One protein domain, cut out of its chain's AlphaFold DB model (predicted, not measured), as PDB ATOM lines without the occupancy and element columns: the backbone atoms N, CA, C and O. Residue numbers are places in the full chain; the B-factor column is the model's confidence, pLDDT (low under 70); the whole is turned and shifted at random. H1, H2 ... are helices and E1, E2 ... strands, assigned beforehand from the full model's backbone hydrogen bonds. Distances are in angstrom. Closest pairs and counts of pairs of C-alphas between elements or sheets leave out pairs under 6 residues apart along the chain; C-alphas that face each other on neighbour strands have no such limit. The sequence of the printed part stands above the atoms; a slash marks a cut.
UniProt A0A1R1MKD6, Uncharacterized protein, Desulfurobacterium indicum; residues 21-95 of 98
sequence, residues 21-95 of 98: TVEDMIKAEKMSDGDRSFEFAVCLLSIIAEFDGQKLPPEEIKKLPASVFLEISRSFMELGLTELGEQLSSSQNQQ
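What this domain is: This is residues 21 to 95 of the 98 residues of an uncharacterized protein of Desulfurobacterium indicum (UniProt A0A1R1MKD6). You will see a small rounded body with the helix H2 in its middle, between H1 on one side and a helical hairpin of H4 and H5 on another, where H5 packs on H2 at its residue Phe 38. The short helix H3 also packs on H2, and the chain reaches it from H2 through the strand E1 and a small turn. The printed part has 75 residues, with five named helices and one named strand in the order H1, H2, E1, H3, H4, H5, and the class is mostly helix. It is compact, with a radius of gyration of the C-alphas of 11.4 A and spans of 27 by 26 by 24 A.

Where its parts are: Find C-alpha 22 at (138.414, 96.488, 134.102); from there H1 runs over residues 22 to 31, 14.3 A long. H2 follows at residues 38 to 48, 15.4 A long, and C-alpha 48 stands at (141.843, 94.223, 144.833). E1, residues 49 to 51, is 6.6 A long, and H3, residues 58 to 61, is 5.0 A long. Go on to H4, residues 66 to 78 and 18.5 A long, then to H5, residues 82 to 94 and 19.0 A long, which ends at C-alpha 94, (123.591, 77.707, 150.238).

How they stand to each other: Begin at H2, the hub, which touches three other helices. H1 touches it at a steep tilt of 49 degrees, opposite ways, with the closest C-alphas, those of Ala 28 and Leu 44, 4.9 A apart. H3 touches H2 too, and the closest C-alphas are those of Cys 43 and Pro 58, at 5.3 A. H5 touches H2 at a steep tilt of 50 degrees, opposite ways, with the C-alphas of Phe 38 and Leu 88 closest at 6.2 A. H4 and H5 form a helical hairpin: they touch at a shallow tilt of 22 degrees, opposite ways, and the closest C-alphas, those of Ser 73 and Gly 85, are 5.0 A apart. H1 stays apart from both H4 and H5, and H2 is apart from H4. E1 pairs with no named strand, but its residues 50 to 51 pair antiparallel with residues 54 to 55; H2 and E1 meet only through their link. In H1, H2 and H4 every O i to N i+4 pair is within hydrogen-bond range; in H5 6 of 9 are, and H3 is too short for such a pair.

The domain as a whole: Look for the two C-alphas farthest apart, those of Gly 53 and Gln 94, at 31.2 A. The printed part has no cut from residue 21 to 95, and no link is long. The mean pLDDT of the printed part is 73.0; it is under 70 at residues 34 to 36 and 77 to 95, and the mean over H5 is 56.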
ATOM      1  N   THR A  21     139.490  97.676 138.763       82.44
ATOM      2  CA  THR A  21     139.582  98.122 137.375       82.44
ATOM      3  C   THR A  21     139.054  97.050 136.419       82.44
ATOM      4  O   THR A  21     138.937  95.869 136.759       82.44
ATOM      5  N   VAL A  22     138.785  97.437 135.169       82.50
ATOM      6  CA  VAL A  22     138.414  96.488 134.102       82.50
ATOM      7  C   VAL A  22     139.496  95.413 133.912       82.50
ATOM      8  O   VAL A  22     139.180  94.258 133.640       82.50
ATOM      9  N   GLU A  23     140.772  95.762 134.098       83.88
ATOM     10  CA  GLU A  23     141.869  94.794 134.019       83.88
ATOM     11  C   GLU A  23     141.806  93.763 135.156       83.88
ATOM     12  O   GLU A  23     142.046  92.576 134.919       83.88
ATOM     13  N   ASP A  24     141.433  94.186 136.365       84.88
ATOM     14  CA  ASP A  24     141.285  93.297 137.522       84.88
ATOM     15  C   ASP A  24     140.113  92.331 137.340       84.88
ATOM     16  O   ASP A  24     140.247  91.144 137.636       84.88
ATOM     17  N   MET A  25     139.002  92.800 136.764       80.44
ATOM     18  CA  MET A  25     137.869  91.939 136.407       80.44
ATOM     19  C   MET A  25     138.264  90.881 135.369       80.44
ATOM     20  O   MET A  25     137.952  89.705 135.541       80.44
ATOM     21  N   ILE A  26     139.007  91.259 134.324       82.81
ATOM     22  CA  ILE A  26     139.476  90.309 133.298       82.81
ATOM     23  C   ILE A  26     140.464  89.297 133.896       82.81
ATOM     24  O   ILE A  26     140.445  88.119 133.536       82.81
ATOM     25  N   LYS A  27     141.343  89.730 134.808       83.94
ATOM     26  CA  LYS A  27     142.261  88.828 135.519       83.94
ATOM     27  C   LYS A  27     141.504  87.855 136.416       83.94
ATOM     28  O   LYS A  27     141.818  86.669 136.388       83.94
ATOM     29  N   ALA A  28     140.509  88.334 137.160       83.50
ATOM     30  CA  ALA A  28     139.673  87.497 138.009       83.50
ATOM     31  C   ALA A  28     138.900  86.452 137.190       83.50
ATOM     32  O   ALA A  28     138.942  85.278 137.538       83.50
ATOM     33  N   GLU A  29     138.293  86.847 136.064       81.06
ATOM     34  CA  GLU A  29     137.562  85.938 135.160       81.06
ATOM     35  C   GLU A  29     138.483  84.868 134.558       81.06
ATOM     36  O   GLU A  29     138.120  83.697 134.480       81.06
ATOM     37  N   LYS A  30     139.719  85.234 134.191       82.88
ATOM     38  CA  LYS A  30     140.726  84.264 133.730       82.88
ATOM     39  C   LYS A  30     141.177  83.307 134.829       82.88
ATOM     40  O   LYS A  30     141.473  82.155 134.536       82.88
ATOM     41  N   MET A  31     141.282  83.786 136.068       77.94
ATOM     42  CA  MET A  31     141.667  82.960 137.214       77.94
ATOM     43  C   MET A  31     140.547  82.017 137.660       77.94
ATOM     44  O   MET A  31     140.851  80.958 138.200       77.94
ATOM     45  N   SER A  32     139.284  82.379 137.422       74.94
ATOM     46  CA  SER A  32     138.114  81.561 137.752       74.94
ATOM     47  C   SER A  32     137.650  80.643 136.614       74.94
ATOM     48  O   SER A  32     136.547  80.113 136.682       74.94
ATOM     49  N   ASP A  33     138.459  80.463 135.563       72.06
ATOM     50  CA  ASP A  33     138.123  79.666 134.367       72.06
ATOM     51  C   ASP A  33     136.814  80.116 133.671       72.06
ATOM     52  O   ASP A  33     136.117  79.337 133.027       72.06
ATOM     53  N   GLY A  34     136.456  81.400 133.795       62.19
ATOM     54  CA  GLY A  34     135.210  81.961 133.260       62.19
ATOM     55  C   GLY A  34     133.976  81.744 134.142       62.19
ATOM     56  O   GLY A  34     132.885  82.192 133.781       62.19
ATOM     57  N   ASP A  35     134.123  81.109 135.306       62.22
ATOM     58  CA  ASP A  35     133.040  80.964 136.270       62.22
ATOM     59  C   ASP A  35     132.822  82.293 137.000       62.22
ATOM     60  O   ASP A  35     133.717  82.779 137.692       62.22
ATOM     61  N   ARG A  36     131.645  82.906 136.823       63.34
ATOM     62  CA  ARG A  36     131.275  84.200 137.433       63.34
ATOM     63  C   ARG A  36     130.698  84.081 138.841       63.34
ATOM     64  O   ARG A  36     130.187  85.062 139.367       63.34
ATOM     65  N   SER A  37     130.764  82.901 139.447       70.44
ATOM     66  CA  SER A  37     130.148  82.643 140.743       70.44
ATOM     67  C   SER A  37     131.101  83.041 141.881       70.44
ATOM     68  O   SER A  37     131.808  84.051 141.839       70.44
ATOM     69  N   PHE A  38     131.152  82.231 142.935       71.25
ATOM     70  CA  PHE A  38     131.982  82.474 144.105       71.25
ATOM     71  C   PHE A  38     133.487  82.551 143.789       71.25
ATOM     72  O   PHE A  38     134.208  83.312 144.431       71.25
ATOM     73  N   GLU A  39     133.979  81.804 142.792       77.06
ATOM     74  CA  GLU A  39     135.407  81.818 142.440       77.06
ATOM     75  C   GLU A  39     135.855  83.136 141.830       77.06
ATOM     76  O   GLU A  39     136.888  83.656 142.246       77.06
ATOM     77  N   PHE A  40     135.056  83.724 140.935       80.81
ATOM     78  CA  PHE A  40     135.343  85.043 140.376       80.81
ATOM     79  C   PHE A  40     135.544  86.076 141.471       80.81
ATOM     80  O   PHE A  40     136.523  86.812 141.479       80.81
ATOM     81  N   ALA A  41     134.629  86.111 142.429       76.44
ATOM     82  CA  ALA A  41     134.665  87.114 143.467       76.44
ATOM     83  C   ALA A  41     135.800  86.891 144.474       76.44
ATOM     84  O   ALA A  41     136.419  87.851 144.923       76.44
ATOM     85  N   VAL A  42     136.134  85.638 144.786       82.31
ATOM     86  CA  VAL A  42     137.319  85.305 145.583       82.31
ATOM     87  C   VAL A  42     138.605  85.709 144.848       82.31
ATOM     88  O   VAL A  42     139.509  86.279 145.461       82.31
ATOM     89  N   CYS A  43     138.698  85.448 143.543       84.19
ATOM     90  CA  CYS A  43     139.829  85.861 142.714       84.19
ATOM     91  C   CYS A  43     139.923  87.385 142.610       84.19
ATOM     92  O   CYS A  43     141.006  87.944 142.756       84.19
ATOM     93  N   LEU A  44     138.793  88.068 142.435       83.19
ATOM     94  CA  LEU A  44     138.727  89.521 142.390       83.19
ATOM     95  C   LEU A  44     139.187  90.124 143.719       83.19
ATOM     96  O   LEU A  44     140.051  90.995 143.724       83.19
ATOM     97  N   LEU A  45     138.700  89.599 144.847       82.38
ATOM     98  CA  LEU A  45     139.162  89.986 146.180       82.38
ATOM     99  C   LEU A  45     140.663  89.768 146.360       82.38
ATOM    100  O   LEU A  45     141.333  90.619 146.927       82.38
ATOM    101  N   SER A  46     141.211  88.671 145.838       85.94
ATOM    102  CA  SER A  46     142.654  88.406 145.893       85.94
ATOM    103  C   SER A  46     143.483  89.462 145.155       85.94
ATOM    104  O   SER A  46     144.633  89.722 145.509       85.94
ATOM    105  N   ILE A  47     142.893  90.099 144.143       86.06
ATOM    106  CA  ILE A  47     143.553  91.120 143.331       86.06
ATOM    107  C   ILE A  47     143.402  92.510 143.959       86.06
ATOM    108  O   ILE A  47     144.384  93.262 143.998       86.06
ATOM    109  N   ILE A  48     142.203  92.848 144.447       84.44
ATOM    110  CA  ILE A  48     141.843  94.223 144.833       84.44
ATOM    111  C   ILE A  48     141.853  94.484 146.341       84.44
ATOM    112  O   ILE A  48     141.923  95.647 146.744       84.44
ATOM    113  N   ALA A  49     141.770  93.435 147.164       84.94
ATOM    114  CA  ALA A  49     141.744  93.551 148.615       84.94
ATOM    115  C   ALA A  49     143.122  93.267 149.228       84.94
ATOM    116  O   ALA A  49     143.801  92.291 148.897       84.94
ATOM    117  N   GLU A  50     143.509  94.119 150.168       84.69
ATOM    118  CA  GLU A  50     144.728  94.012 150.956       84.69
ATOM    119  C   GLU A  50     144.347  93.862 152.426       84.69
ATOM    120  O   GLU A  50     143.601  94.667 152.979       84.69
ATOM    121  N   PHE A  51     144.854  92.811 153.055       84.19
ATOM    122  CA  PHE A  51     144.613  92.456 154.445       84.19
ATOM    123  C   PHE A  51     145.891  92.748 155.229       84.19
ATOM    124  O   PHE A  51     146.915  92.108 154.989       84.19
ATOM    125  N   ASP A  52     145.862  93.740 156.119       81.75
ATOM    126  CA  ASP A  52     147.039  94.249 156.841       81.75
ATOM    127  C   ASP A  52     148.224  94.584 155.908       81.75
ATOM    128  O   ASP A  52     149.386  94.281 156.194       81.75
ATOM    129  N   GLY A  53     147.923  95.170 154.742       78.12
ATOM    130  CA  GLY A  53     148.913  95.527 153.720       78.12
ATOM    131  C   GLY A  53     149.447  94.350 152.894       78.12
ATOM    132  O   GLY A  53     150.444  94.504 152.191       78.12
ATOM    133  N   GLN A  54     148.823  93.168 152.973       80.94
ATOM    134  CA  GLN A  54     149.179  92.006 152.158       80.94
ATOM    135  C   GLN A  54     147.994  91.490 151.344       80.94
ATOM    136  O   GLN A  54     146.888  91.308 151.850       80.94
ATOM    137  N   LYS A  55     148.241  91.180 150.070       84.19
ATOM    138  CA  LYS A  55     147.261  90.491 149.223       84.19
ATOM    139  C   LYS A  55     147.216  89.017 149.592       84.19
ATOM    140  O   LYS A  55     148.246  88.342 149.606       84.19
ATOM    141  N   LEU A  56     146.020  88.517 149.879       82.19
ATOM    142  CA  LEU A  56     145.813  87.103 150.162       82.19
ATOM    143  C   LEU A  56     145.497  86.351 148.867       82.19
ATOM    144  O   LEU A  56     144.729  86.861 148.051       82.19
ATOM    145  N   PRO A  57     146.039  85.138 148.667       84.75
ATOM    146  CA  PRO A  57     145.650  84.298 147.545       84.75
ATOM    147  C   PRO A  57     144.187  83.846 147.692       84.75
ATOM    148  O   PRO A  57     143.667  83.777 148.813       84.75
ATOM    149  N   PRO A  58     143.524  83.459 146.588       80.94
ATOM    150  CA  PRO A  58     142.119  83.055 146.608       80.94
ATOM    151  C   PRO A  58     141.844  81.908 147.596       80.94
ATOM    152  O   PRO A  58     140.808  81.881 148.257       80.94
ATOM    153  N   GLU A  59     142.790  80.984 147.771       80.56
ATOM    154  CA  GLU A  59     142.680  79.864 148.716       80.56
ATOM    155  C   GLU A  59     142.595  80.304 150.185       80.56
ATOM    156  O   GLU A  59     141.895  79.675 150.979       80.56
ATOM    157  N   GLU A  60     143.287  81.382 150.551       80.38
ATOM    158  CA  GLU A  60     143.248  81.937 151.906       80.38
ATOM    159  C   GLU A  60     141.996  82.793 152.106       80.38
ATOM    160  O   GLU A  60     141.386  82.750 153.173       80.38
ATOM    161  N   ILE A  61     141.534  83.473 151.050       80.06
ATOM    162  CA  ILE A  61     140.264  84.209 151.060       80.06
ATOM    163  C   ILE A  61     139.078  83.264 151.293       80.06
ATOM    164  O   ILE A  61     138.207  83.568 152.106       80.06
ATOM    165  N   LYS A  62     139.084  82.064 150.691       76.69
ATOM    166  CA  LYS A  62     138.079  81.011 150.960       76.69
ATOM    167  C   LYS A  62     138.077  80.541 152.425       76.69
ATOM    168  O   LYS A  62     137.073  80.006 152.892       76.69
ATOM    169  N   LYS A  63     139.177  80.722 153.164       79.62
ATOM    170  CA  LYS A  63     139.303  80.345 154.586       79.62
ATOM    171  C   LYS A  63     138.980  81.490 155.546       79.62
ATOM    172  O   LYS A  63     139.012  81.275 156.765       79.62
ATOM    173  N   LEU A  64     138.676  82.683 155.031       75.31
ATOM    174  CA  LEU A  64     138.293  83.818 155.858       75.31
ATOM    175  C   LEU A  64     137.015  83.506 156.644       75.31
ATOM    176  O   LEU A  64     136.123  82.804 156.161       75.31
ATOM    177  N   PRO A  65     136.890  84.030 157.873       76.19
ATOM    178  CA  PRO A  65     135.652  83.889 158.610       76.19
ATOM    179  C   PRO A  65     134.531  84.646 157.898       76.19
ATOM    180  O   PRO A  65     134.724  85.769 157.434       76.19
ATOM    181  N   ALA A  66     133.333  84.062 157.920       72.88
ATOM    182  CA  ALA A  66     132.128  84.652 157.338       72.88
ATOM    183  C   ALA A  66     131.881  86.101 157.797       72.88
ATOM    184  O   ALA A  66     131.405  86.907 157.010       72.88
ATOM    185  N   SER A  67     132.260  86.459 159.033       73.69
ATOM    186  CA  SER A  67     132.181  87.842 159.524       73.69
ATOM    187  C   SER A  67     132.997  88.822 158.680       73.69
ATOM    188  O   SER A  67     132.479  89.865 158.309       73.69
ATOM    189  N   VAL A  68     134.244  88.469 158.353       74.94
ATOM    190  CA  VAL A  68     135.124  89.310 157.525       74.94
ATOM    191  C   VAL A  68     134.581  89.389 156.108       74.94
ATOM    192  O   VAL A  68     134.532  90.459 155.518       74.94
ATOM    193  N   PHE A  69     134.100  88.267 155.579       74.44
ATOM    194  CA  PHE A  69     133.481  88.251 154.262       74.44
ATOM    195  C   PHE A  69     132.229  89.138 154.191       74.44
ATOM    196  O   PHE A  69     132.028  89.828 153.198       74.44
ATOM    197  N   LEU A  70     131.396  89.155 155.236       73.12
ATOM    198  CA  LEU A  70     130.225  90.031 155.299       73.12
ATOM    199  C   LEU A  70     130.629  91.511 155.322       73.12
ATOM    200  O   LEU A  70     130.020  92.313 154.617       73.12
ATOM    201  N   GLU A  71     131.675  91.875 156.066       75.38
ATOM    202  CA  GLU A  71     132.207  93.245 156.054       75.38
ATOM    203  C   GLU A  71     132.716  93.641 154.664       75.38
ATOM    204  O   GLU A  71     132.336  94.689 154.149       75.38
ATOM    205  N   ILE A  72     133.468  92.757 154.008       75.88
ATOM    206  CA  ILE A  72     133.931  92.953 152.631       75.88
ATOM    207  C   ILE A  72     132.746  93.126 151.671       75.88
ATOM    208  O   ILE A  72     132.732  94.054 150.867       75.88
ATOM    209  N   SER A  73     131.730  92.262 151.758       70.12
ATOM    210  CA  SER A  73     130.552  92.328 150.882       70.12
ATOM    211  C   SER A  73     129.790  93.649 151.024       70.12
ATOM    212  O   SER A  73     129.259  94.166 150.040       70.12
ATOM    213  N   ARG A  74     129.797  94.238 152.226       71.94
ATOM    214  CA  ARG A  74     129.225  95.558 152.485       71.94
ATOM    215  C   ARG A  74     130.016  96.654 151.776       71.94
ATOM    216  O   ARG A  74     129.413  97.458 151.074       71.94
ATOM    217  N   SER A  75     131.343  96.620 151.873       70.88
ATOM    218  CA  SER A  75     132.212  97.557 151.151       70.88
ATOM    219  C   SER A  75     132.057  97.439 149.629       70.88
ATOM    220  O   SER A  75     132.082  98.444 148.928       70.88
ATOM    221  N   PHE A  76     131.820  96.233 149.099       71.19
ATOM    222  CA  PHE A  76     131.506  96.033 147.676       71.19
ATOM    223  C   PHE A  76     130.193  96.698 147.254       71.19
ATOM    224  O   PHE A  76     130.124  97.284 146.173       71.19
ATOM    225  N   MET A  77     129.154  96.638 148.095       65.62
ATOM    226  CA  MET A  77     127.907  97.366 147.832       65.62
ATOM    227  C   MET A  77     128.127  98.881 147.844       65.62
ATOM    228  O   MET A  77     127.534  99.576 147.023       65.62
ATOM    229  N   GLU A  78     128.988  99.390 148.730       66.38
ATOM    230  CA  GLU A  78     129.332 100.818 148.797       66.38
ATOM    231  C   GLU A  78     130.133 101.297 147.575       66.38
ATOM    232  O   GLU A  78     129.961 102.435 147.145       66.38
ATOM    233  N   LEU A  79     130.924 100.417 146.953       64.56
ATOM    234  CA  LEU A  79     131.644 100.673 145.697       64.56
ATOM    235  C   LEU A  79     130.759 100.561 144.435       64.56
ATOM    236  O   LEU A  79     131.264 100.628 143.318       64.56
ATOM    237  N   GLY A  80     129.441 100.369 144.577       58.31
ATOM    238  CA  GLY A  80     128.514 100.276 143.440       58.31
ATOM    239  C   GLY A  80     128.562  98.943 142.684       58.31
ATOM    240  O   GLY A  80     127.960  98.814 141.620       58.31
ATOM    241  N   LEU A  81     129.227  97.925 143.241       62.78
ATOM    242  CA  LEU A  81     129.300  96.560 142.702       62.78
ATOM    243  C   LEU A  81     128.223  95.674 143.334       62.78
ATOM    244  O   LEU A  81     128.480  94.543 143.752       62.78
ATOM    245  N   THR A  82     127.010  96.213 143.447       58.88
ATOM    246  CA  THR A  82     125.890  95.599 144.172       58.88
ATOM    247  C   THR A  82     125.604  94.179 143.678       58.88
ATOM    248  O   THR A  82     125.432  93.277 144.494       58.88
ATOM    249  N   GLU A  83     125.703  93.948 142.366       57.88
ATOM    250  CA  GLU A  83     125.506  92.633 141.741       57.88
ATOM    251  C   GLU A  83     126.504  91.572 142.247       57.88
ATOM    252  O   GLU A  83     126.127  90.423 142.482       57.88
ATOM    253  N   LEU A  84     127.761  91.950 142.502       60.56
ATOM    254  CA  LEU A  84     128.770  91.046 143.066       60.56
ATOM    255  C   LEU A  84     128.559  90.836 144.568       60.56
ATOM    256  O   LEU A  84     128.669  89.710 145.050       60.56
ATOM    257  N   GLY A  85     128.204  91.890 145.309       60.97
ATOM    258  CA  GLY A  85     127.875  91.789 146.734       60.97
ATOM    259  C   GLY A  85     126.693  90.850 147.010       60.97
ATOM    260  O   GLY A  85     126.727  90.065 147.964       60.97
ATOM    261  N   GLU A  86     125.671  90.875 146.152       61.22
ATOM    262  CA  GLU A  86     124.500  89.997 146.233       61.22
ATOM    263  C   GLU A  86     124.817  88.544 145.850       61.22
ATOM    264  O   GLU A  86     124.397  87.621 146.558       61.22
ATOM    265  N   GLN A  87     125.603  88.313 144.792       59.66
ATOM    266  CA  GLN A  87     126.040  86.963 144.401       59.66
ATOM    267  C   GLN A  87     126.935  86.313 145.467       59.66
ATOM    268  O   GLN A  87     126.817  85.117 145.764       59.66
ATOM    269  N   LEU A  88     127.783  87.115 146.111       60.00
ATOM    270  CA  LEU A  88     128.625  86.674 147.215       60.00
ATOM    271  C   LEU A  88     127.829  86.345 148.477       60.00
ATOM    272  O   LEU A  88     128.068  85.314 149.108       60.00
ATOM    273  N   SER A  89     126.866  87.198 148.828       56.97
ATOM    274  CA  SER A  89     125.987  86.980 149.982       56.97
ATOM    275  C   SER A  89     125.089  85.755 149.789       56.97
ATOM    276  O   SER A  89     124.882  84.981 150.723       56.97
ATOM    277  N   SER A  90     124.602  85.534 148.565       57.59
ATOM    278  CA  SER A  90     123.738  84.395 148.228       57.59
ATOM    279  C   SER A  90     124.479  83.057 148.312       57.59
ATOM    280  O   SER A  90     123.919  82.073 148.795       57.59
ATOM    281  N   SER A  91     125.763  83.035 147.939       52.97
ATOM    282  CA  SER A  91     126.598  81.825 147.983       52.97
ATOM    283  C   SER A  91     126.850  81.320 149.413       52.97
ATOM    284  O   SER A  91     126.886  80.112 149.641       52.97
ATOM    285  N   GLN A  92     126.946  82.212 150.410       53.25
ATOM    286  CA  GLN A  92     127.049  81.802 151.822       53.25
ATOM    287  C   GLN A  92     125.781  81.119 152.345       53.25
ATOM    288  O   GLN A  92     125.862  80.251 153.215       53.25
ATOM    289  N   ASN A  93     124.611  81.487 151.822       47.06
ATOM    290  CA  ASN A  93     123.341  80.962 152.312       47.06
ATOM    291  C   ASN A  93     123.043  79.539 151.800       47.06
ATOM    292  O   ASN A  93     122.224  78.840 152.388       47.06
ATOM    293  N   GLN A  94     123.730  79.078 150.747       43.81
ATOM    294  CA  GLN A  94     123.591  77.707 150.238       43.81
ATOM    295  C   GLN A  94     124.472  76.681 150.964       43.81
ATOM    296  O   GLN A  94     124.203  75.489 150.868       43.81
ATOM    297  N   GLN A  95     125.485  77.108 151.726       41.91
ATOM    298  CA  GLN A  95     126.411  76.192 152.410       41.91
ATOM    299  C   GLN A  95     126.056  75.934 153.888       41.91
ATOM    300  O   GLN A  95     126.788  75.241 154.590       41.91
TER     301      GLN A  95